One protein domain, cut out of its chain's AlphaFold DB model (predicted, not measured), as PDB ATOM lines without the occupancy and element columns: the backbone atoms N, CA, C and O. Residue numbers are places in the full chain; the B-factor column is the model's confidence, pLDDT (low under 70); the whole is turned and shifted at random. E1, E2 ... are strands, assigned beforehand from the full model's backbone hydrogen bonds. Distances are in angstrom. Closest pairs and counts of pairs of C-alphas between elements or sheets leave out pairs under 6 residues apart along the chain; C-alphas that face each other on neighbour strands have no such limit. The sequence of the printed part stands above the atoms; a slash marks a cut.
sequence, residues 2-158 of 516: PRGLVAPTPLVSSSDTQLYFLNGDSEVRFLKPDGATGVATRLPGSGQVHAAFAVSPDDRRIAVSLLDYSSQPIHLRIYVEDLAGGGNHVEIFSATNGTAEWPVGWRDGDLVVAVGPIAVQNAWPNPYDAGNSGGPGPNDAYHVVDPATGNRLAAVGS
ATOM      1  N   PRO A   2      23.812  31.726 -25.530       23.12
ATOM      2  CA  PRO A   2      23.462  30.929 -24.358       23.12
ATOM      3  C   PRO A   2      24.370  31.329 -23.189       23.12
ATOM      4  O   PRO A   2      25.576  31.084 -23.221       23.12
ATOM      5  N   ARG A   3      23.791  32.006 -22.194       26.84
ATOM      6  CA  ARG A   3      24.422  32.327 -20.909       26.84
ATOM      7  C   ARG A   3      24.075  31.200 -19.940       26.84
ATOM      8  O   ARG A   3      23.008  31.211 -19.353       26.84
ATOM      9  N   GLY A   4      24.943  30.194 -19.860       25.94
ATOM     10  CA  GLY A   4      24.903  29.217 -18.776       25.94
ATOM     11  C   GLY A   4      25.468  29.876 -17.526       25.94
ATOM     12  O   GLY A   4      26.644  30.248 -17.510       25.94
ATOM     13  N   LEU A   5      24.612  30.080 -16.538       30.38
ATOM     14  CA  LEU A   5      24.944  30.703 -15.273       30.38
ATOM     15  C   LEU A   5      23.982  30.108 -14.245       30.38
ATOM     16  O   LEU A   5      22.779  30.317 -14.347       30.38
ATOM     17  N   VAL A   6      24.506  29.286 -13.341       34.25
ATOM     18  CA  VAL A   6      23.740  28.655 -12.263       34.25
ATOM     19  C   VAL A   6      24.307  29.218 -10.974       34.25
ATOM     20  O   VAL A   6      25.375  28.794 -10.548       34.25
ATOM     21  N   ALA A   7      23.620  30.194 -10.384       35.38
ATOM     22  CA  ALA A   7      23.703  30.350  -8.940       35.38
ATOM     23  C   ALA A   7      22.970  29.139  -8.331       35.38
ATOM     24  O   ALA A   7      21.911  28.774  -8.857       35.38
ATOM     25  N   PRO A   8      23.499  28.475  -7.291       47.69
ATOM     26  CA  PRO A   8      22.789  27.411  -6.591       47.69
ATOM     27  C   PRO A   8      21.622  28.013  -5.794       47.69
ATOM     28  O   PRO A   8      21.672  28.162  -4.579       47.69
ATOM     29  N   THR A   9      20.552  28.390  -6.486       47.81
ATOM     30  CA  THR A   9      19.306  28.800  -5.843       47.81
ATOM     31  C   THR A   9      18.643  27.589  -5.191       47.81
ATOM     32  O   THR A   9      18.719  26.494  -5.763       47.81
ATOM     33  N   PRO A  10      17.936  27.752  -4.062       53.50
ATOM     34  CA  PRO A  10      17.195  26.661  -3.454       53.50
ATOM     35  C   PRO A  10      16.178  26.100  -4.449       53.50
ATOM     36  O   PRO A  10      15.234  26.766  -4.869       53.50
ATOM     37  N   LEU A  11      16.401  24.843  -4.828       63.50
ATOM     38  CA  LEU A  11      15.439  24.022  -5.563       63.50
ATOM     39  C   LEU A  11      14.448  23.347  -4.614       63.50
ATOM     40  O   LEU A  11      13.525  22.679  -5.071       63.50
ATOM     41  N   VAL A  12      14.662  23.487  -3.307       66.12
ATOM     42  CA  VAL A  12      13.873  22.868  -2.253       66.12
ATOM     43  C   VAL A  12      13.543  23.896  -1.185       66.12
ATOM     44  O   VAL A  12      14.361  24.752  -0.860       66.12
ATOM     45  N   SER A  13      12.343  23.776  -0.638       73.69
ATOM     46  CA  SER A  13      11.893  24.476   0.556       73.69
ATOM     47  C   SER A  13      11.187  23.468   1.441       73.69
ATOM     48  O   SER A  13      10.727  22.428   0.982       73.69
ATOM     49  N   SER A  14      11.041  23.783   2.707       70.44
ATOM     50  CA  SER A  14      10.305  22.968   3.667       70.44
ATOM     51  C   SER A  14       9.233  23.815   4.332       70.44
ATOM     52  O   SER A  14       9.298  25.045   4.286       70.44
ATOM     53  N   SER A  15       8.260  23.132   4.921       73.19
ATOM     54  CA  SER A  15       7.277  23.663   5.869       73.19
ATOM     55  C   SER A  15       7.220  22.758   7.102       73.19
ATOM     56  O   SER A  15       7.892  21.723   7.144       73.19
ATOM     57  N   ASP A  16       6.333  23.072   8.046       70.25
ATOM     58  CA  ASP A  16       6.074  22.229   9.214       70.25
ATOM     59  C   ASP A  16       5.431  20.880   8.846       70.25
ATOM     60  O   ASP A  16       5.482  19.932   9.632       70.25
ATOM     61  N   THR A  17       4.814  20.767   7.662       68.75
ATOM     62  CA  THR A  17       4.044  19.569   7.290       68.75
ATOM     63  C   THR A  17       4.601  18.803   6.099       68.75
ATOM     64  O   THR A  17       4.291  17.619   5.948       68.75
ATOM     65  N   GLN A  18       5.407  19.438   5.244       72.50
ATOM     66  CA  GLN A  18       5.875  18.837   3.995       72.50
ATOM     67  C   GLN A  18       7.108  19.519   3.395       72.50
ATOM     68  O   GLN A  18       7.428  20.676   3.670       72.50
ATOM     69  N   LEU A  19       7.788  18.781   2.520       73.19
ATOM     70  CA  LEU A  19       8.843  19.299   1.661       73.19
ATOM     71  C   LEU A  19       8.245  19.815   0.358       73.19
ATOM     72  O   LEU A  19       7.292  19.243  -0.166       73.19
ATOM     73  N   TYR A  20       8.865  20.839  -0.205       76.62
ATOM     74  CA  TYR A  20       8.572  21.385  -1.516       76.62
ATOM     75  C   TYR A  20       9.813  21.342  -2.386       76.62
ATOM     76  O   TYR A  20      10.925  21.568  -1.914       76.62
ATOM     77  N   PHE A  21       9.629  21.102  -3.676       73.50
ATOM     78  CA  PHE A  21      10.725  21.108  -4.630       73.50
ATOM     79  C   PHE A  21      10.291  21.671  -5.977       73.50
ATOM     80  O   PHE A  21       9.161  21.461  -6.428       73.50
ATOM     81  N   LEU A  22      11.208  22.384  -6.626       70.56
ATOM     82  CA  LEU A  22      11.012  22.919  -7.960       70.56
ATOM     83  C   LEU A  22      11.315  21.832  -8.992       70.56
ATOM     84  O   LEU A  22      12.420  21.297  -9.082       70.56
ATOM     85  N   ASN A  23      10.306  21.501  -9.785       69.12
ATOM     86  CA  ASN A  23      10.422  20.645 -10.948       69.12
ATOM     87  C   ASN A  23      10.574  21.526 -12.202       69.12
ATOM     88  O   ASN A  23       9.621  22.167 -12.656       69.12
ATOM     89  N   GLY A  24      11.792  21.577 -12.748       66.19
ATOM     90  CA  GLY A  24      12.170  22.537 -13.791       66.19
ATOM     91  C   GLY A  24      12.322  23.946 -13.212       66.19
ATOM     92  O   GLY A  24      12.864  24.085 -12.126       66.19
ATOM     93  N   ASP A  25      11.810  24.961 -13.916       68.94
ATOM     94  CA  ASP A  25      11.802  26.362 -13.451       68.94
ATOM     95  C   ASP A  25      10.390  26.872 -13.097       68.94
ATOM     96  O   ASP A  25      10.204  28.052 -12.821       68.94
ATOM     97  N   SER A  26       9.357  26.022 -13.161       78.06
ATOM     98  CA  SER A  26       7.962  26.505 -13.175       78.06
ATOM     99  C   SER A  26       6.950  25.693 -12.376       78.06
ATOM    100  O   SER A  26       5.847  26.185 -12.163       78.06
ATOM    101  N   GLU A  27       7.259  24.483 -11.912       81.69
ATOM    102  CA  GLU A  27       6.302  23.676 -11.145       81.69
ATOM    103  C   GLU A  27       6.832  23.427  -9.737       81.69
ATOM    104  O   GLU A  27       7.820  22.721  -9.565       81.69
ATOM    105  N   VAL A  28       6.162  23.977  -8.723       83.75
ATOM    106  CA  VAL A  28       6.475  23.682  -7.321       83.75
ATOM    107  C   VAL A  28       5.638  22.484  -6.904       83.75
ATOM    108  O   VAL A  28       4.404  22.521  -6.931       83.75
ATOM    109  N   ARG A  29       6.312  21.404  -6.527       82.69
ATOM    110  CA  ARG A  29       5.707  20.155  -6.064       82.69
ATOM    111  C   ARG A  29       5.914  19.993  -4.570       82.69
ATOM    112  O   ARG A  29       6.828  20.600  -4.026       82.69
ATOM    113  N   PHE A  30       5.095  19.163  -3.932       77.44
ATOM    114  CA  PHE A  30       5.264  18.805  -2.525       77.44
ATOM    115  C   PHE A  30       5.484  17.300  -2.327       77.44
ATOM    116  O   PHE A  30       5.077  16.486  -3.165       77.44
ATOM    117  N   LEU A  31       6.112  16.948  -1.209       68.25
ATOM    118  CA  LEU A  31       6.268  15.600  -0.674       68.25
ATOM    119  C   LEU A  31       5.961  15.633   0.826       68.25
ATOM    120  O   LEU A  31       6.657  16.291   1.598       68.25
ATOM    121  N   LYS A  32       4.923  14.907   1.227       68.75
ATOM    122  CA  LYS A  32       4.523  14.743   2.623       68.75
ATOM    123  C   LYS A  32       5.290  13.600   3.299       68.75
ATOM    124  O   LYS A  32       5.773  12.701   2.609       68.75
ATOM    125  N   PRO A  33       5.351  13.579   4.643       56.50
ATOM    126  CA  PRO A  33       5.977  12.496   5.406       56.50
ATOM    127  C   PRO A  33       5.382  11.108   5.143       56.50
ATOM    128  O   PRO A  33       6.079  10.107   5.273       56.50
ATOM    129  N   ASP A  34       4.106  11.038   4.757       61.78
ATOM    130  CA  ASP A  34       3.417   9.800   4.374       61.78
ATOM    131  C   ASP A  34       3.727   9.345   2.931       61.78
ATOM    132  O   ASP A  34       3.196   8.336   2.470       61.78
ATOM    133  N   GLY A  35       4.583  10.079   2.213       49.91
ATOM    134  CA  GLY A  35       4.939   9.829   0.819       49.91
ATOM    135  C   GLY A  35       3.971  10.439  -0.196       49.91
ATOM    136  O   GLY A  35       4.229  10.360  -1.398       49.91
ATOM    137  N   ALA A  36       2.874  11.073   0.238       60.50
ATOM    138  CA  ALA A  36       1.955  11.725  -0.681       60.50
ATOM    139  C   ALA A  36       2.640  12.901  -1.394       60.50
ATOM    140  O   ALA A  36       3.344  13.710  -0.789       60.50
ATOM    141  N   THR A  37       2.396  13.022  -2.698       75.75
ATOM    142  CA  THR A  37       2.974  14.071  -3.541       75.75
ATOM    143  C   THR A  37       1.919  14.718  -4.427       75.75
ATOM    144  O   THR A  37       0.897  14.112  -4.756       75.75
ATOM    145  N   GLY A  38       2.173  15.954  -4.844       76.75
ATOM    146  CA  GLY A  38       1.314  16.694  -5.755       76.75
ATOM    147  C   GLY A  38       1.969  17.979  -6.244       76.75
ATOM    148  O   GLY A  38       3.132  18.255  -5.952       76.75
ATOM    149  N   VAL A  39       1.209  18.758  -7.010       86.81
ATOM    150  CA  VAL A  39       1.595  20.113  -7.425       86.81
ATOM    151  C   VAL A  39       1.016  21.095  -6.413       86.81
ATOM    152  O   VAL A  39      -0.187  21.062  -6.161       86.81
ATOM    153  N   ALA A  40       1.865  21.945  -5.839       90.31
ATOM    154  CA  ALA A  40       1.454  22.998  -4.917       90.31
ATOM    155  C   ALA A  40       1.057  24.268  -5.679       90.31
ATOM    156  O   ALA A  40      -0.033  24.796  -5.485       90.31
ATOM    157  N   THR A  41       1.924  24.724  -6.588       95.56
ATOM    158  CA  THR A  41       1.683  25.910  -7.418       95.56
ATOM    159  C   THR A  41       2.555  25.906  -8.675       95.56
ATOM    160  O   THR A  41       3.368  24.998  -8.891       95.56
ATOM    161  N   ARG A  42       2.380  26.914  -9.530       92.31
ATOM    162  CA  ARG A  42       3.199  27.140 -10.721       92.31
ATOM    163  C   ARG A  42       3.804  28.533 -10.705       92.31
ATOM    164  O   ARG A  42       3.098  29.511 -10.501       92.31
ATOM    165  N   LEU A  43       5.096  28.598 -10.990       90.38
ATOM    166  CA  LEU A  43       5.868  29.827 -11.079       90.38
ATOM    167  C   LEU A  43       6.024  30.247 -12.543       90.38
ATOM    168  O   LEU A  43       6.109  29.391 -13.428       90.38
ATOM    169  N   PRO A  44       6.141  31.552 -12.828       90.12
ATOM    170  CA  PRO A  44       6.340  32.066 -14.181       90.12
ATOM    171  C   PRO A  44       7.796  31.914 -14.673       90.12
ATOM    172  O   PRO A  44       8.280  32.745 -15.445       90.12
ATOM    173  N   GLY A  45       8.522  30.885 -14.225       81.12
ATOM    174  CA  GLY A  45       9.863  30.597 -14.725       81.12
ATOM    175  C   GLY A  45       9.845  29.960 -16.115       81.12
ATOM    176  O   GLY A  45       8.834  29.453 -16.607       81.12
ATOM    177  N   SER A  46      10.981  30.046 -16.798       77.31
ATOM    178  CA  SER A  46      11.149  29.591 -18.177       77.31
ATOM    179  C   SER A  46      12.626  29.364 -18.484       77.31
ATOM    180  O   SER A  46      13.495  29.752 -17.715       77.31
ATOM    181  N   GLY A  47      12.950  28.885 -19.688       68.56
ATOM    182  CA  GLY A  47      14.351  28.740 -20.105       68.56
ATOM    183  C   GLY A  47      15.169  30.044 -20.177       68.56
ATOM    184  O   GLY A  47      16.338  29.983 -20.553       68.56
ATOM    185  N   GLN A  48      14.582  31.220 -19.911       73.94
ATOM    186  CA  GLN A  48      15.283  32.504 -19.740       73.94
ATOM    187  C   GLN A  48      14.996  33.172 -18.386       73.94
ATOM    188  O   GLN A  48      15.577  34.216 -18.107       73.94
ATOM    189  N   VAL A  49      14.108  32.600 -17.570       79.06
ATOM    190  CA  VAL A  49      13.700  33.153 -16.277       79.06
ATOM    191  C   VAL A  49      13.891  32.072 -15.232       79.06
ATOM    192  O   VAL A  49      13.122  31.115 -15.186       79.06
ATOM    193  N   HIS A  50      14.914  32.238 -14.405       78.06
ATOM    194  CA  HIS A  50      15.219  31.288 -13.346       78.06
ATOM    195  C   HIS A  50      14.408  31.623 -12.100       78.06
ATOM    196  O   HIS A  50      14.383  32.787 -11.691       78.06
ATOM    197  N   ALA A  51      13.761  30.620 -11.511       81.50
ATOM    198  CA  ALA A  51      12.965  30.785 -10.303       81.50
ATOM    199  C   ALA A  51      13.673  30.177  -9.087       81.50
ATOM    200  O   ALA A  51      14.228  29.084  -9.153       81.50
ATOM    201  N   ALA A  52      13.608  30.881  -7.964       81.19
ATOM    202  CA  ALA A  52      13.959  30.376  -6.640       81.19
ATOM    203  C   ALA A  52      12.785  30.641  -5.703       81.19
ATOM    204  O   ALA A  52      12.067  31.623  -5.907       81.19
ATOM    205  N   PHE A  53      12.571  29.799  -4.695       87.62
ATOM    206  CA  PHE A  53      11.399  29.946  -3.840       87.62
ATOM    207  C   PHE A  53      11.631  29.478  -2.403       87.62
ATOM    208  O   PHE A  53      12.479  28.626  -2.147       87.62
ATOM    209  N   ALA A  54      10.819  30.010  -1.492       87.12
ATOM    210  CA  ALA A  54      10.671  29.514  -0.129       87.12
ATOM    211  C   ALA A  54       9.190  29.542   0.272       87.12
ATOM    212  O   ALA A  54       8.513  30.559   0.109       87.12
ATOM    213  N   VAL A  55       8.687  28.440   0.818       88.19
ATOM    214  CA  VAL A  55       7.318  28.305   1.337       88.19
ATOM    215  C   VAL A  55       7.308  28.592   2.834       88.19
ATOM    216  O   VAL A  55       8.243  28.217   3.539       88.19
ATOM    217  N   SER A  56       6.276  29.292   3.310       87.06
ATOM    218  CA  SER A  56       6.132  29.606   4.730       87.06
ATOM    219  C   SER A  56       5.862  28.345   5.564       87.06
ATOM    220  O   SER A  56       5.277  27.388   5.050       87.06
ATOM    221  N   PRO A  57       6.226  28.334   6.862       81.25
ATOM    222  CA  PRO A  57       6.114  27.136   7.700       81.25
ATOM    223  C   PRO A  57       4.680  26.592   7.808       81.25
ATOM    224  O   PRO A  57       4.483  25.388   7.909       81.25
ATOM    225  N   ASP A  58       3.683  27.476   7.698       83.75
ATOM    226  CA  ASP A  58       2.251  27.174   7.784       83.75
ATOM    227  C   ASP A  58       1.588  26.767   6.451       83.75
ATOM    228  O   ASP A  58       0.360  26.690   6.383       83.75
ATOM    229  N   ASP A  59       2.373  26.553   5.390       87.94
ATOM    230  CA  ASP A  59       1.904  26.172   4.048       87.94
ATOM    231  C   ASP A  59       0.987  27.199   3.358       87.94
ATOM    232  O   ASP A  59       0.259  26.863   2.418       87.94
ATOM    233  N   ARG A  60       0.981  28.463   3.803       92.94
ATOM    234  CA  ARG A  60       0.056  29.478   3.264       92.94
ATOM    235  C   ARG A  60       0.657  30.391   2.217       92.94
ATOM    236  O   ARG A  60      -0.069  30.822   1.326       92.94
ATOM    237  N   ARG A  61       1.943  30.715   2.320       95.56
ATOM    238  CA  ARG A  61       2.600  31.728   1.489       95.56
ATOM    239  C   ARG A  61       3.804  31.148   0.771       95.56
ATOM    240  O   ARG A  61       4.470  30.245   1.271       95.56
ATOM    241  N   ILE A  62       4.107  31.710  -0.388       95.19
ATOM    242  CA  ILE A  62       5.322  31.438  -1.143       95.19
ATOM    243  C   ILE A  62       6.020  32.759  -1.454       95.19
ATOM    244  O   ILE A  62       5.398  33.704  -1.932       95.19
ATOM    245  N   ALA A  63       7.314  32.822  -1.160       95.69
ATOM    246  CA  ALA A  63       8.197  33.872  -1.636       95.69
ATOM    247  C   ALA A  63       8.945  33.356  -2.859       95.69
ATOM    248  O   ALA A  63       9.433  32.224  -2.846       95.69
ATOM    249  N   VAL A  64       9.053  34.173  -3.903       94.19
ATOM    250  CA  VAL A  64       9.634  33.767  -5.183       94.19
ATOM    251  C   VAL A  64      10.570  34.844  -5.694       94.19
ATOM    252  O   VAL A  64      10.163  35.994  -5.838       94.19
ATOM    253  N   SER A  65      11.791  34.448  -6.048       90.62
ATOM    254  CA  SER A  65      12.690  35.252  -6.875       90.62
ATOM    255  C   SER A  65      12.633  34.809  -8.322       90.62
ATOM    256  O   SER A  65      12.710  33.619  -8.615       90.62
ATOM    257  N   LEU A  66      12.575  35.779  -9.228       89.38
ATOM    258  CA  LEU A  66      12.681  35.586 -10.668       89.38
ATOM    259  C   LEU A  66      13.887  36.357 -11.195       89.38
ATOM    260  O   LEU A  66      13.916  37.585 -11.125       89.38
ATOM    261  N   LEU A  67      14.855  35.635 -11.752       83.00
ATOM    262  CA  LEU A  67      16.000  36.206 -12.450       83.00
ATOM    263  C   LEU A  67      15.761  36.102 -13.957       83.00
ATOM    264  O   LEU A  67      15.849  35.015 -14.529       83.00
ATOM    265  N   ASP A  68      15.454  37.228 -14.596       84.38
ATOM    266  CA  ASP A  68      15.197  37.323 -16.031       84.38
ATOM    267  C   ASP A  68      16.477  37.669 -16.807       84.38
ATOM    268  O   ASP A  68      17.009  38.784 -16.756       84.38
ATOM    269  N   TYR A  69      16.949  36.685 -17.569       76.81
ATOM    270  CA  TYR A  69      18.146  36.755 -18.401       76.81
ATOM    271  C   TYR A  69      17.873  37.225 -19.835       76.81
ATOM    272  O   TYR A  69      18.809  37.294 -20.641       76.81
ATOM    273  N   SER A  70      16.622  37.551 -20.177       78.69
ATOM    274  CA  SER A  70      16.229  37.999 -21.519       78.69
ATOM    275  C   SER A  70      16.832  39.352 -21.908       78.69
ATOM    276  O   SER A  70      16.909  39.683 -23.095       78.69
ATOM    277  N   SER A  71      17.315  40.122 -20.931       73.50
ATOM    278  CA  SER A  71      17.901  41.442 -21.132       73.50
ATOM    279  C   SER A  71      19.160  41.659 -20.284       73.50
ATOM    280  O   SER A  71      19.598  40.798 -19.517       73.50
ATOM    281  N   GLN A  72      19.854  42.768 -20.550       72.12
ATOM    282  CA  GLN A  72      21.066  43.137 -19.831       72.12
ATOM    283  C   GLN A  72      21.013  44.629 -19.464       72.12
ATOM    284  O   GLN A  72      20.866  45.447 -20.376       72.12
ATOM    285  N   PRO A  73      21.182  44.992 -18.179       73.12
ATOM    286  CA  PRO A  73      21.447  44.107 -17.035       73.12
ATOM    287  C   PRO A  73      20.293  43.136 -16.723       73.12
ATOM    288  O   PRO A  73      19.173  43.349 -17.167       73.12
ATOM    289  N   ILE A  74      20.604  42.030 -16.042       75.44
ATOM    290  CA  ILE A  74      19.612  41.016 -15.641       75.44
ATOM    291  C   ILE A  74      18.613  41.670 -14.692       75.44
ATOM    292  O   ILE A  74      19.016  42.443 -13.819       75.44
ATOM    293  N   HIS A  75      17.331  41.362 -14.871       85.31
ATOM    294  CA  HIS A  75      16.276  41.874 -14.009       85.31
ATOM    295  C   HIS A  75      15.943  40.835 -12.948       85.31
ATOM    296  O   HIS A  75      15.590  39.703 -13.269       85.31
ATOM    297  N   LEU A  76      16.041  41.231 -11.687       87.62
ATOM    298  CA  LEU A  76      15.584  40.454 -10.547       87.62
ATOM    299  C   LEU A  76      14.272  41.043 -10.039       87.62
ATOM    300  O   LEU A  76      14.147  42.263  -9.918       87.62
ATOM    301  N   ARG A  77      13.320  40.175  -9.705       92.94
ATOM    302  CA  ARG A  77      12.106  40.519  -8.958       92.94
ATOM    303  C   ARG A  77      11.892  39.506  -7.847       92.94
ATOM    304  O   ARG A  77      12.113  38.320  -8.078       92.94
ATOM    305  N   ILE A  78      11.430  39.971  -6.694       94.25
ATOM    306  CA  ILE A  78      10.996  39.131  -5.581       94.25
ATOM    307  C   ILE A  78       9.577  39.520  -5.217       94.25
ATOM    308  O   ILE A  78       9.275  40.703  -5.052       94.25
ATOM    309  N   TYR A  79       8.716  38.524  -5.081       97.44
ATOM    310  CA  TYR A  79       7.357  38.711  -4.602       97.44
ATOM    311  C   TYR A  79       6.989  37.656  -3.569       97.44
ATOM    312  O   TYR A  79       7.621  36.603  -3.480       97.44
ATOM    313  N   VAL A  80       5.947  37.962  -2.804       97.94
ATOM    314  CA  VAL A  80       5.272  37.040  -1.896       97.94
ATOM    315  C   VAL A  80       3.811  36.952  -2.314       97.94
ATOM    316  O   VAL A  80       3.197  37.967  -2.636       97.94
ATOM    317  N   GLU A  81       3.254  35.748  -2.320       97.94
ATOM    318  CA  GLU A  81       1.837  35.507  -2.599       97.94
ATOM    319  C   GLU A  81       1.318  34.294  -1.820       97.94
ATOM    320  O   GLU A  81       2.086  33.565  -1.184       97.94
ATOM    321  N   ASP A  82       0.007  34.068  -1.864       97.44
ATOM    322  CA  ASP A  82      -0.606  32.850  -1.347       97.44
ATOM    323  C   ASP A  82      -0.125  31.648  -2.165       97.44
ATOM    324  O   ASP A  82      -0.254  31.617  -3.393       97.44
ATOM    325  N   LEU A  83       0.363  30.612  -1.479       95.19
ATOM    326  CA  LEU A  83       0.836  29.383  -2.112       95.19
ATOM    327  C   LEU A  83      -0.261  28.754  -2.983       95.19
ATOM    328  O   LEU A  83      -0.011  28.335  -4.111       95.19
ATOM    329  N   ALA A  84      -1.487  28.701  -2.461       92.31
ATOM    330  CA  ALA A  84      -2.638  28.193  -3.185       92.31
ATOM    331  C   ALA A  84      -3.308  29.315  -3.990       92.31
ATOM    332  O   ALA A  84      -3.908  30.232  -3.435       92.31
ATOM    333  N   GLY A  85      -3.264  29.205  -5.318       86.69
ATOM    334  CA  GLY A  85      -4.022  30.074  -6.223       86.69
ATOM    335  C   GLY A  85      -3.414  31.455  -6.500       86.69
ATOM    336  O   GLY A  85      -3.981  32.164  -7.330       86.69
ATOM    337  N   GLY A  86      -2.287  31.823  -5.876       90.56
ATOM    338  CA  GLY A  86      -1.553  33.062  -6.178       90.56
ATOM    339  C   GLY A  86      -2.269  34.348  -5.742       90.56
ATOM    340  O   GLY A  86      -2.107  35.400  -6.359       90.56
ATOM    341  N   GLY A  87      -3.125  34.269  -4.718       93.00
ATOM    342  CA  GLY A  87      -3.765  35.436  -4.103       93.00
ATOM    343  C   GLY A  87      -2.766  36.326  -3.353       93.00
ATOM    344  O   GLY A  87      -1.626  35.939  -3.135       93.00
ATOM    345  N   ASN A  88      -3.181  37.536  -2.960       94.94
ATOM    346  CA  ASN A  88      -2.371  38.454  -2.137       94.94
ATOM    347  C   ASN A  88      -0.941  38.713  -2.660       94.94
ATOM    348  O   ASN A  88      -0.007  38.850  -1.876       94.94
ATOM    349  N   HIS A  89      -0.772  38.787  -3.982       96.62
ATOM    350  CA  HIS A  89       0.523  39.018  -4.617       96.62
ATOM    351  C   HIS A  89       1.089  40.408  -4.287       96.62
ATOM    352  O   HIS A  89       0.484  41.432  -4.619       96.62
ATOM    353  N   VAL A  90       2.283  40.439  -3.697       96.94
ATOM    354  CA  VAL A  90       3.025  41.655  -3.350       96.94
ATOM    355  C   VAL A  90       4.449  41.553  -3.883       96.94
ATOM    356  O   VAL A  90       5.206  40.674  -3.478       96.94
ATOM    357  N   GLU A  91       4.842  42.470  -4.769       97.06
ATOM    358  CA  GLU A  91       6.250  42.635  -5.144       97.06
ATOM    359  C   GLU A  91       6.988  43.363  -4.019       97.06
ATOM    360  O   GLU A  91       6.647  44.496  -3.680       97.06
ATOM    361  N   ILE A  92       7.996  42.704  -3.452       95.88
ATOM    362  CA  ILE A  92       8.754  43.203  -2.300       95.88
ATOM    363  C   ILE A  92      10.146  43.709  -2.683       95.88
ATOM    364  O   ILE A  92      10.760  44.454  -1.925       95.88
ATOM    365  N   PHE A  93      10.656  43.328  -3.856       93.50
ATOM    366  CA  PHE A  93      11.959  43.783  -4.327       93.50
ATOM    367  C   PHE A  93      12.080  43.704  -5.848       93.50
ATOM    368  O   PHE A  93      11.586  42.765  -6.477       93.50
ATOM    369  N   SER A  94      12.809  44.647  -6.443       91.69
ATOM    370  CA  SER A  94      13.283  44.530  -7.819       91.69
ATOM    371  C   SER A  94      14.628  45.223  -8.018       91.69
ATOM    372  O   SER A  94      14.914  46.266  -7.430       91.69
ATOM    373  N   ALA A  95      15.478  44.627  -8.854       85.25
ATOM    374  CA  ALA A  95      16.828  45.121  -9.090       85.25
ATOM    375  C   ALA A  95      17.311  44.866 -10.520       85.25
ATOM    376  O   ALA A  95      16.923  43.910 -11.187       85.25
ATOM    377  N   THR A  96      18.210  45.740 -10.970       81.94
ATOM    378  CA  THR A  96      18.898  45.669 -12.271       81.94
ATOM    379  C   THR A  96      20.402  45.928 -12.138       81.94
ATOM    380  O   THR A  96      21.103  46.163 -13.117       81.94
ATOM    381  N   ASN A  97      20.925  45.938 -10.912       70.94
ATOM    382  CA  ASN A  97      22.249  46.480 -10.591       70.94
ATOM    383  C   ASN A  97      23.371  45.427 -10.525       70.94
ATOM    384  O   ASN A  97      24.508  45.788 -10.234       70.94
ATOM    385  N   GLY A  98      23.083  44.150 -10.799       65.00
ATOM    386  CA  GLY A  98      24.089  43.081 -10.754       65.00
ATOM    387  C   GLY A  98      24.102  42.232  -9.475       65.00
ATOM    388  O   GLY A  98      24.891  41.289  -9.414       65.00
ATOM    389  N   THR A  99      23.238  42.529  -8.497       71.50
ATOM    390  CA  THR A  99      23.049  41.723  -7.275       71.50
ATOM    391  C   THR A  99      21.896  40.739  -7.466       71.50
ATOM    392  O   THR A  99      20.849  41.108  -7.999       71.50
ATOM    393  N   ALA A 100      22.105  39.486  -7.068       75.81
ATOM    394  CA  ALA A 100      21.079  38.459  -6.988       75.81
ATOM    395  C   ALA A 100      20.610  38.338  -5.537       75.81
ATOM    396  O   ALA A 100      21.427  38.308  -4.621       75.81
ATOM    397  N   GLU A 101      19.302  38.237  -5.343       84.25
ATOM    398  CA  GLU A 101      18.688  37.947  -4.053       84.25
ATOM    399  C   GLU A 101      17.651  36.840  -4.248       84.25
ATOM    400  O   GLU A 101      16.888  36.859  -5.224       84.25
ATOM    401  N   TRP A 102      17.640  35.848  -3.360       84.06
ATOM    402  CA  TRP A 102      16.694  34.735  -3.423       84.06
ATOM    403  C   TRP A 102      16.207  34.281  -2.043       84.06
ATOM    404  O   TRP A 102      17.007  34.188  -1.111       84.06
ATOM    405  N   PRO A 103      14.900  33.984  -1.893       87.88
ATOM    406  CA  PRO A 103      14.355  33.385  -0.684       87.88
ATOM    407  C   PRO A 103      15.084  32.092  -0.340       87.88
ATOM    408  O   PRO A 103      15.273  31.256  -1.221       87.88
ATOM    409  N   VAL A 104      15.455  31.920   0.925       78.88
ATOM    410  CA  VAL A 104      16.019  30.659   1.436       78.88
ATOM    411  C   VAL A 104      15.173  30.048   2.549       78.88
ATOM    412  O   VAL A 104      15.199  28.836   2.721       78.88
ATOM    413  N   GLY A 105      14.376  30.843   3.268       81.06
ATOM    414  CA  GLY A 105      13.520  30.343   4.345       81.06
ATOM    415  C   GLY A 105      12.687  31.440   4.998       81.06
ATOM    416  O   GLY A 105      12.655  32.571   4.515       81.06
ATOM    417  N   TRP A 106      12.021  31.109   6.101       82.81
ATOM    418  CA  TRP A 106      11.098  31.998   6.808       82.81
ATOM    419  C   TRP A 106      11.296  31.904   8.314       82.81
ATOM    420  O   TRP A 106      11.284  30.806   8.846       82.81
ATOM    421  N   ARG A 107      11.383  33.023   9.033       79.19
ATOM    422  CA  ARG A 107      11.550  33.041  10.493       79.19
ATOM    423  C   ARG A 107      10.504  33.920  11.150       79.19
ATOM    424  O   ARG A 107      10.420  35.088  10.814       79.19
ATOM    425  N   ASP A 108       9.757  33.387  12.115       80.94
ATOM    426  CA  ASP A 108       8.773  34.154  12.903       80.94
ATOM    427  C   ASP A 108       7.784  34.967  12.040       80.94
ATOM    428  O   ASP A 108       7.277  36.007  12.446       80.94
ATOM    429  N   GLY A 109       7.499  34.478  10.828       84.25
ATOM    430  CA  GLY A 109       6.650  35.155   9.850       84.25
ATOM    431  C   GLY A 109       7.386  36.065   8.863       84.25
ATOM    432  O   GLY A 109       6.777  36.379   7.838       84.25
ATOM    433  N   ASP A 110       8.654  36.394   9.117       89.00
ATOM    434  CA  ASP A 110       9.548  37.174   8.259       89.00
ATOM    435  C   ASP A 110      10.266  36.300   7.223       89.00
ATOM    436  O   ASP A 110      10.436  35.092   7.402       89.00
ATOM    437  N   LEU A 111      10.709  36.911   6.126       90.88
ATOM    438  CA  LEU A 111      11.405  36.235   5.036       90.88
ATOM    439  C   LEU A 111      12.923  36.307   5.225       90.88
ATOM    440  O   LEU A 111      13.472  37.387   5.425       90.88
ATOM    441  N   VAL A 112      13.616  35.177   5.082       86.88
ATOM    442  CA  VAL A 112      15.080  35.130   4.998       86.88
ATOM    443  C   VAL A 112      15.488  35.033   3.532       86.88
ATOM    444  O   VAL A 112      15.112  34.098   2.818       86.88
ATOM    445  N   VAL A 113      16.276  36.005   3.085       86.94
ATOM    446  CA  VAL A 113      16.746  36.145   1.705       86.94
ATOM    447  C   VAL A 113      18.263  36.035   1.693       86.94
ATOM    448  O   VAL A 113      18.937  36.738   2.440       86.94
ATOM    449  N   ALA A 114      18.811  35.161   0.857       81.44
ATOM    450  CA  ALA A 114      20.238  35.137   0.572       81.44
ATOM    451  C   ALA A 114      20.570  36.159  -0.512       81.44
ATOM    452  O   ALA A 114      19.791  36.383  -1.439       81.44
ATOM    453  N   VAL A 115      21.739  36.770  -0.380       81.19
ATOM    454  CA  VAL A 115      22.214  37.871  -1.209       81.19
ATOM    455  C   VAL A 115      23.546  37.453  -1.799       81.19
ATOM    456  O   VAL A 115      24.439  37.052  -1.064       81.19
ATOM    457  N   GLY A 116      23.729  37.571  -3.107       73.50
ATOM    458  CA  GLY A 116      24.985  37.199  -3.745       73.50
ATOM    459  C   GLY A 116      25.194  37.869  -5.098       73.50
ATOM    460  O   GLY A 116      24.324  38.576  -5.614       73.50
ATOM    461  N   PRO A 117      26.373  37.700  -5.707       65.06
ATOM    462  CA  PRO A 117      26.608  38.169  -7.064       65.06
ATOM    463  C   PRO A 117      25.813  37.329  -8.078       65.06
ATOM    464  O   PRO A 117      25.706  36.115  -7.956       65.06
ATOM    465  N   ILE A 118      25.326  37.957  -9.156       58.22
ATOM    466  CA  ILE A 118      24.581  37.254 -10.222       58.22
ATOM    467  C   ILE A 118      25.426  36.179 -10.935       58.22
ATOM    468  O   ILE A 118      24.860  35.344 -11.629       58.22
ATOM    469  N   ALA A 119      26.762  36.172 -10.793       49.53
ATOM    470  CA  ALA A 119      27.656  35.292 -11.540       49.53
ATOM    471  C   ALA A 119      28.692  34.560 -10.698       49.53
ATOM    472  O   ALA A 119      29.788  35.078 -10.479       49.53
ATOM    473  N   VAL A 120      28.404  33.304 -10.358       42.59
ATOM    474  CA  VAL A 120      29.398  32.424  -9.748       42.59
ATOM    475  C   VAL A 120      29.406  31.082 -10.471       42.59
ATOM    476  O   VAL A 120      28.425  30.354 -10.507       42.59
ATOM    477  N   GLN A 121      30.521  30.784 -11.146       29.97
ATOM    478  CA  GLN A 121      30.815  29.444 -11.685       29.97
ATOM    479  C   GLN A 121      31.554  28.568 -10.659       29.97
ATOM    480  O   GLN A 121      31.750  27.383 -10.901       29.97
ATOM    481  N   ASN A 122      31.960  29.164  -9.534       34.28
ATOM    482  CA  ASN A 122      32.690  28.539  -8.438       34.28
ATOM    483  C   ASN A 122      31.981  28.912  -7.132       34.28
ATOM    484  O   ASN A 122      32.355  29.912  -6.526       34.28
ATOM    485  N   ALA A 123      30.946  28.161  -6.752       42.38
ATOM    486  CA  ALA A 123      30.215  28.415  -5.512       42.38
ATOM    487  C   ALA A 123      31.189  28.481  -4.322       42.38
ATOM    488  O   ALA A 123      32.063  27.617  -4.177       42.38
ATOM    489  N   TRP A 124      31.077  29.534  -3.516       44.31
ATOM    490  CA  TRP A 124      31.814  29.691  -2.268       44.31
ATOM    491  C   TRP A 124      31.247  28.712  -1.220       44.31
ATOM    492  O   TRP A 124      30.066  28.377  -1.290       44.31
ATOM    493  N   PRO A 125      32.035  28.244  -0.231       50.22
ATOM    494  CA  PRO A 125      31.551  27.365   0.843       50.22
ATOM    495  C   PRO A 125      30.398  27.897   1.720       50.22
ATOM    496  O   PRO A 125      29.907  27.141   2.553       50.22
ATOM    497  N   ASN A 126      29.940  29.144   1.546       54.31
ATOM    498  CA  ASN A 126      28.762  29.649   2.257       54.31
ATOM    499  C   ASN A 126      27.495  28.940   1.740       54.31
ATOM    500  O   ASN A 126      27.349  28.799   0.519       54.31
ATOM    501  N   PRO A 127      26.559  28.511   2.612       55.81
ATOM    502  CA  PRO A 127      25.254  28.036   2.176       55.81
ATOM    503  C   PRO A 127      24.632  28.927   1.098       55.81
ATOM    504  O   PRO A 127      24.631  30.153   1.178       55.81
ATOM    505  N   TYR A 128      24.120  28.284   0.053       58.16
ATOM    506  CA  TYR A 128      23.493  28.948  -1.092       58.16
ATOM    507  C   TYR A 128      24.393  29.922  -1.872       58.16
ATOM    508  O   TYR A 128      23.880  30.580  -2.764       58.16
ATOM    509  N   ASP A 129      25.707  29.986  -1.616       62.12
ATOM    510  CA  ASP A 129      26.631  30.953  -2.240       62.12
ATOM    511  C   ASP A 129      26.304  32.418  -1.886       62.12
ATOM    512  O   ASP A 129      26.438  33.346  -2.690       62.12
ATOM    513  N   ALA A 130      25.813  32.615  -0.661       69.25
ATOM    514  CA  ALA A 130      25.496  33.919  -0.109       69.25
ATOM    515  C   ALA A 130      26.765  34.732   0.238       69.25
ATOM    516  O   ALA A 130      27.769  34.209   0.721       69.25
ATOM    517  N   GLY A 131      26.715  36.047   0.047       66.81
ATOM    518  CA  GLY A 131      27.794  36.991   0.332       66.81
ATOM    519  C   GLY A 131      29.006  36.876  -0.601       66.81
ATOM    520  O   GLY A 131      29.109  36.006  -1.459       66.81
ATOM    521  N   ASN A 132      29.955  37.803  -0.451       59.00
ATOM    522  CA  ASN A 132      31.262  37.730  -1.106       59.00
ATOM    523  C   ASN A 132      32.331  38.337  -0.188       59.00
ATOM    524  O   ASN A 132      32.548  39.546  -0.199       59.00
ATOM    525  N   SER A 133      33.012  37.512   0.608       48.19
ATOM    526  CA  SER A 133      34.019  37.987   1.570       48.19
ATOM    527  C   SER A 133      35.354  38.410   0.928       48.19
ATOM    528  O   SER A 133      36.232  38.916   1.625       48.19
ATOM    529  N   GLY A 134      35.529  38.253  -0.395       46.50
ATOM    530  CA  GLY A 134      36.810  38.512  -1.072       46.50
ATOM    531  C   GLY A 134      36.742  39.180  -2.449       46.50
ATOM    532  O   GLY A 134      37.760  39.245  -3.138       46.50
ATOM    533  N   GLY A 135      35.585  39.682  -2.878       46.91
ATOM    534  CA  GLY A 135      35.412  40.295  -4.195       46.91
ATOM    535  C   GLY A 135      34.403  41.445  -4.206       46.91
ATOM    536  O   GLY A 135      33.819  41.773  -3.179       46.91
ATOM    537  N   PRO A 136      34.196  42.097  -5.363       40.16
ATOM    538  CA  PRO A 136      33.169  43.123  -5.497       40.16
ATOM    539  C   PRO A 136      31.785  42.484  -5.309       40.16
ATOM    540  O   PRO A 136      31.365  41.654  -6.116       40.16
ATOM    541  N   GLY A 137      31.096  42.842  -4.229       52.09
ATOM    542  CA  GLY A 137      29.781  42.319  -3.864       52.09
ATOM    543  C   GLY A 137      29.274  42.930  -2.552       52.09
ATOM    544  O   GLY A 137      30.003  43.699  -1.922       52.09
ATOM    545  N   PRO A 138      28.021  42.647  -2.162       55.50
ATOM    546  CA  PRO A 138      27.479  43.098  -0.888       55.50
ATOM    547  C   PRO A 138      28.249  42.485   0.293       55.50
ATOM    548  O   PRO A 138      28.652  41.322   0.256       55.50
ATOM    549  N   ASN A 139      28.442  43.286   1.347       66.50
ATOM    550  CA  ASN A 139      29.065  42.846   2.604       66.50
ATOM    551  C   ASN A 139      28.118  41.993   3.467       66.50
ATOM    552  O   ASN A 139      28.548  41.448   4.483       66.50
ATOM    553  N   ASP A 140      26.863  41.870   3.039       74.19
ATOM    554  CA  ASP A 140      25.821  41.084   3.680       74.19
ATOM    555  C   ASP A 140      25.636  39.784   2.870       74.19
ATOM    556  O   ASP A 140      25.588  39.819   1.639       74.19
ATOM    557  N   ALA A 141      25.559  38.640   3.549       75.25
ATOM    558  CA  ALA A 141      25.178  37.354   2.972       75.25
ATOM    559  C   ALA A 141      23.665  37.121   3.021       75.25
ATOM    560  O   ALA A 141      23.109  36.571   2.075       75.25
ATOM    561  N   TYR A 142      22.981  37.552   4.083       82.44
ATOM    562  CA  TYR A 142      21.539  37.332   4.213       82.44
ATOM    563  C   TYR A 142      20.807  38.582   4.689       82.44
ATOM    564  O   TYR A 142      21.361  39.410   5.406       82.44
ATOM    565  N   HIS A 143      19.538  38.700   4.327       87.62
ATOM    566  CA  HIS A 143      18.613  39.704   4.830       87.62
ATOM    567  C   HIS A 143      17.438  39.016   5.519       87.62
ATOM    568  O   HIS A 143      16.923  38.018   5.015       87.62
ATOM    569  N   VAL A 144      16.978  39.590   6.629       89.38
ATOM    570  CA  VAL A 144      15.632  39.325   7.152       89.38
ATOM    571  C   VAL A 144      14.735  40.456   6.684       89.38
ATOM    572  O   VAL A 144      15.076  41.627   6.851       89.38
ATOM    573  N   VAL A 145      13.628  40.108   6.042       92.56
ATOM    574  CA  VAL A 145      12.779  41.024   5.280       92.56
ATOM    575  C   VAL A 145      11.326  40.840   5.701       92.56
ATOM    576  O   VAL A 145      10.836  39.717   5.784       92.56
ATOM    577  N   ASP A 146      10.618  41.947   5.906       94.88
ATOM    578  CA  ASP A 146       9.165  41.939   6.065       94.88
ATOM    579  C   ASP A 146       8.512  41.513   4.732       94.88
ATOM    580  O   ASP A 146       8.604  42.241   3.735       94.88
ATOM    581  N   PRO A 147       7.824  40.360   4.684       94.06
ATOM    582  CA  PRO A 147       7.258  39.801   3.457       94.06
ATOM    583  C   PRO A 147       6.075  40.604   2.901       94.06
ATOM    584  O   PRO A 147       5.656  40.348   1.776       94.06
ATOM    585  N   ALA A 148       5.500  41.531   3.672       94.50
ATOM    586  CA  ALA A 148       4.383  42.363   3.234       94.50
ATOM    587  C   ALA A 148       4.843  43.690   2.616       94.50
ATOM    588  O   ALA A 148       4.087  44.308   1.867       94.50
ATOM    589  N   THR A 149       6.052  44.154   2.940       95.00
ATOM    590  CA  THR A 149       6.529  45.488   2.537       95.00
ATOM    591  C   THR A 149       7.864  45.476   1.803       95.00
ATOM    592  O   THR A 149       8.186  46.453   1.130       95.00
ATOM    593  N   GLY A 150       8.653  44.407   1.932       93.12
ATOM    594  CA  GLY A 150      10.034  44.358   1.454       93.12
ATOM    595  C   GLY A 150      11.026  45.120   2.333       93.12
ATOM    596  O   GLY A 150      12.199  45.237   1.976       93.12
ATOM    597  N   ASN A 151      10.596  45.638   3.487       94.94
ATOM    598  CA  ASN A 151      11.493  46.325   4.405       94.94
ATOM    599  C   ASN A 151      12.525  45.349   4.974       94.94
ATOM    600  O   ASN A 151      12.173  44.329   5.564       94.94
ATOM    601  N   ARG A 152      13.810  45.690   4.852       92.38
ATOM    602  CA  ARG A 152      14.892  44.939   5.490       92.38
ATOM    603  C   ARG A 152      14.894  45.204   6.998       92.38
ATOM    604  O   ARG A 152      15.160  46.327   7.424       92.38
ATOM    605  N   LEU A 153      14.618  44.165   7.777       91.38
ATOM    606  CA  LEU A 153      14.572  44.164   9.240       91.38
ATOM    607  C   LEU A 153      15.957  43.937   9.852       91.38
ATOM    608  O   LEU A 153      16.310  44.583  10.835       91.38
ATOM    609  N   ALA A 154      16.756  43.060   9.240       88.50
ATOM    610  CA  ALA A 154      18.130  42.778   9.646       88.50
ATOM    611  C   ALA A 154      19.001  42.384   8.443       88.50
ATOM    612  O   ALA A 154      18.493  42.003   7.385       88.50
ATOM    613  N   ALA A 155      20.319  42.469   8.617       84.62
ATOM    614  CA  ALA A 155      21.308  42.003   7.654       84.62
ATOM    615  C   ALA A 155      22.342  41.119   8.356       84.62
ATOM    616  O   ALA A 155      22.752  41.404   9.483       84.62
ATOM    617  N   VAL A 156      22.748  40.052   7.676       76.19
ATOM    618  CA  VAL A 156      23.698  39.053   8.149       76.19
ATOM    619  C   VAL A 156      24.984  39.170   7.356       76.19
ATOM    620  O   VAL A 156      24.933  39.149   6.131       76.19
ATOM    621  N   GLY A 157      26.121  39.297   8.040       73.19
ATOM    622  CA  GLY A 157      27.431  39.521   7.422       73.19
ATOM    623  C   GLY A 157      27.911  38.379   6.518       73.19
ATOM    624  O   GLY A 157      27.505  37.226   6.659       73.19
ATOM    625  N   SER A 158      28.796  38.707   5.575       69.81
ATOM    626  CA  SER A 158      29.384  37.760   4.613       69.81
ATOM    627  C   SER A 158      30.447  36.813   5.186       69.81
ATOM    628  O   SER A 158      30.954  35.951   4.469       69.81
TER     629      SER A 158
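What this domain is: This is residues 2 to 158 of the 516 residues of an uncharacterized protein of Chloroflexi bacterium (UniProt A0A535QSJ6). Two strongly twisted four-stranded sheets, E5 to E8 and E9 to E12, lie face to face as a sandwich with their strands roughly aligned; a third, E1 to E4, comes in beside E5 and is only partly face to face with the first. E5 and E9 lie nearest the middle, and E4 and E12 are farthest from it. The printed part has 157 residues with twelve named strands, E1 to E12 in order along the chain, and no named helix; each sheet is antiparallel and runs in chain order. The class is all strand, though under half of the residues, 77 of 157, are in named elements. The whole is compact, with a radius of gyration of the C-alphas of 14.9 A and spans of 44 by 36 by 29 A.

How they stand to each other: One sheet runs E5, residues 49 to 55, E6, residues 61 to 68, E7, residues 75 to 82, and E8, residues 90 to 95. It is a meander, each strand the antiparallel neighbour of the one before. N 52 and O 65 of E5 and E6 are 3.0 A apart, N 64 and O 79 of E6 and E7 2.9 A, and N 78 and O 93 of E7 and E8 2.8 A, each within hydrogen-bond range. Facing it is a second meander: E9, residues 99 to 107, E10, residues 110 to 117, E11, residues 140 to 145, and E12, residues 152 to 157. Here N 102 and O 114 are 2.9 A apart, N 113 and O 143 2.9 A, and N 144 and O 154 2.9 A, within hydrogen-bond range. The parts of these two sheets that face each other are 9.3 A apart centre to centre, with the strands at 19 degrees. E9 bends by 57 degrees at residue 104. The closest C-alphas of E5 and E9 are those of Ala 54 and Gly 105, 5.4 A apart; of E6 and E9, Ser 65 and Trp 102, 5.3 A. E5 and E10 are near each other, with 5 pairs of C-alphas within 10 A, while E11 and E12 are apart from E5, E6, E7. E8 and E9 meet only through their link. The third meander is E1, residues 12 to 14, E2, residues 19 to 23, E3, residues 27 to 31, and E4, residues 37 to 42. N 13 and O 20 are 2.9 A apart, N 21 and O 29 2.9 A, and N 28 and O 41 3.0 A, within hydrogen-bond range. The closest C-alphas of E1 and E5 are those of Ser 13 and Ala 54, 5.2 A apart. E3 and E4 are apart from E5. With 27 pairs of C-alphas within 10 A between this sheet and E5 to E8, the three form a stack of sheets, face to face in turn.

Where its parts are: E5, from C-alpha 49 at (13.700, 33.153, -16.277), is 19.4 A long, E6 22.3 A, E7 23.0 A and E8 15.3 A. E9 is 22.9 A and E10 23.0 A. E11 is 13.1 A and E12 13.8 A, ending with C-alpha 157 at (27.431, 39.521, 7.422). E1, from C-alpha 12 at (13.873, 22.868, -2.253), is 6.9 A, E2 12.8 A, E3 13.2 A and E4 14.9 A.

The domain as a whole: The C-alphas farthest apart are those of Asp 34 and Pro 136, 45.7 A. The printed part has no cut. The link from E10 to E11, residues 118 to 139, is long. Mean pLDDT of the printed part is 75.4; 47 residues are under 70, among them 2 to 12 and 117 to 139.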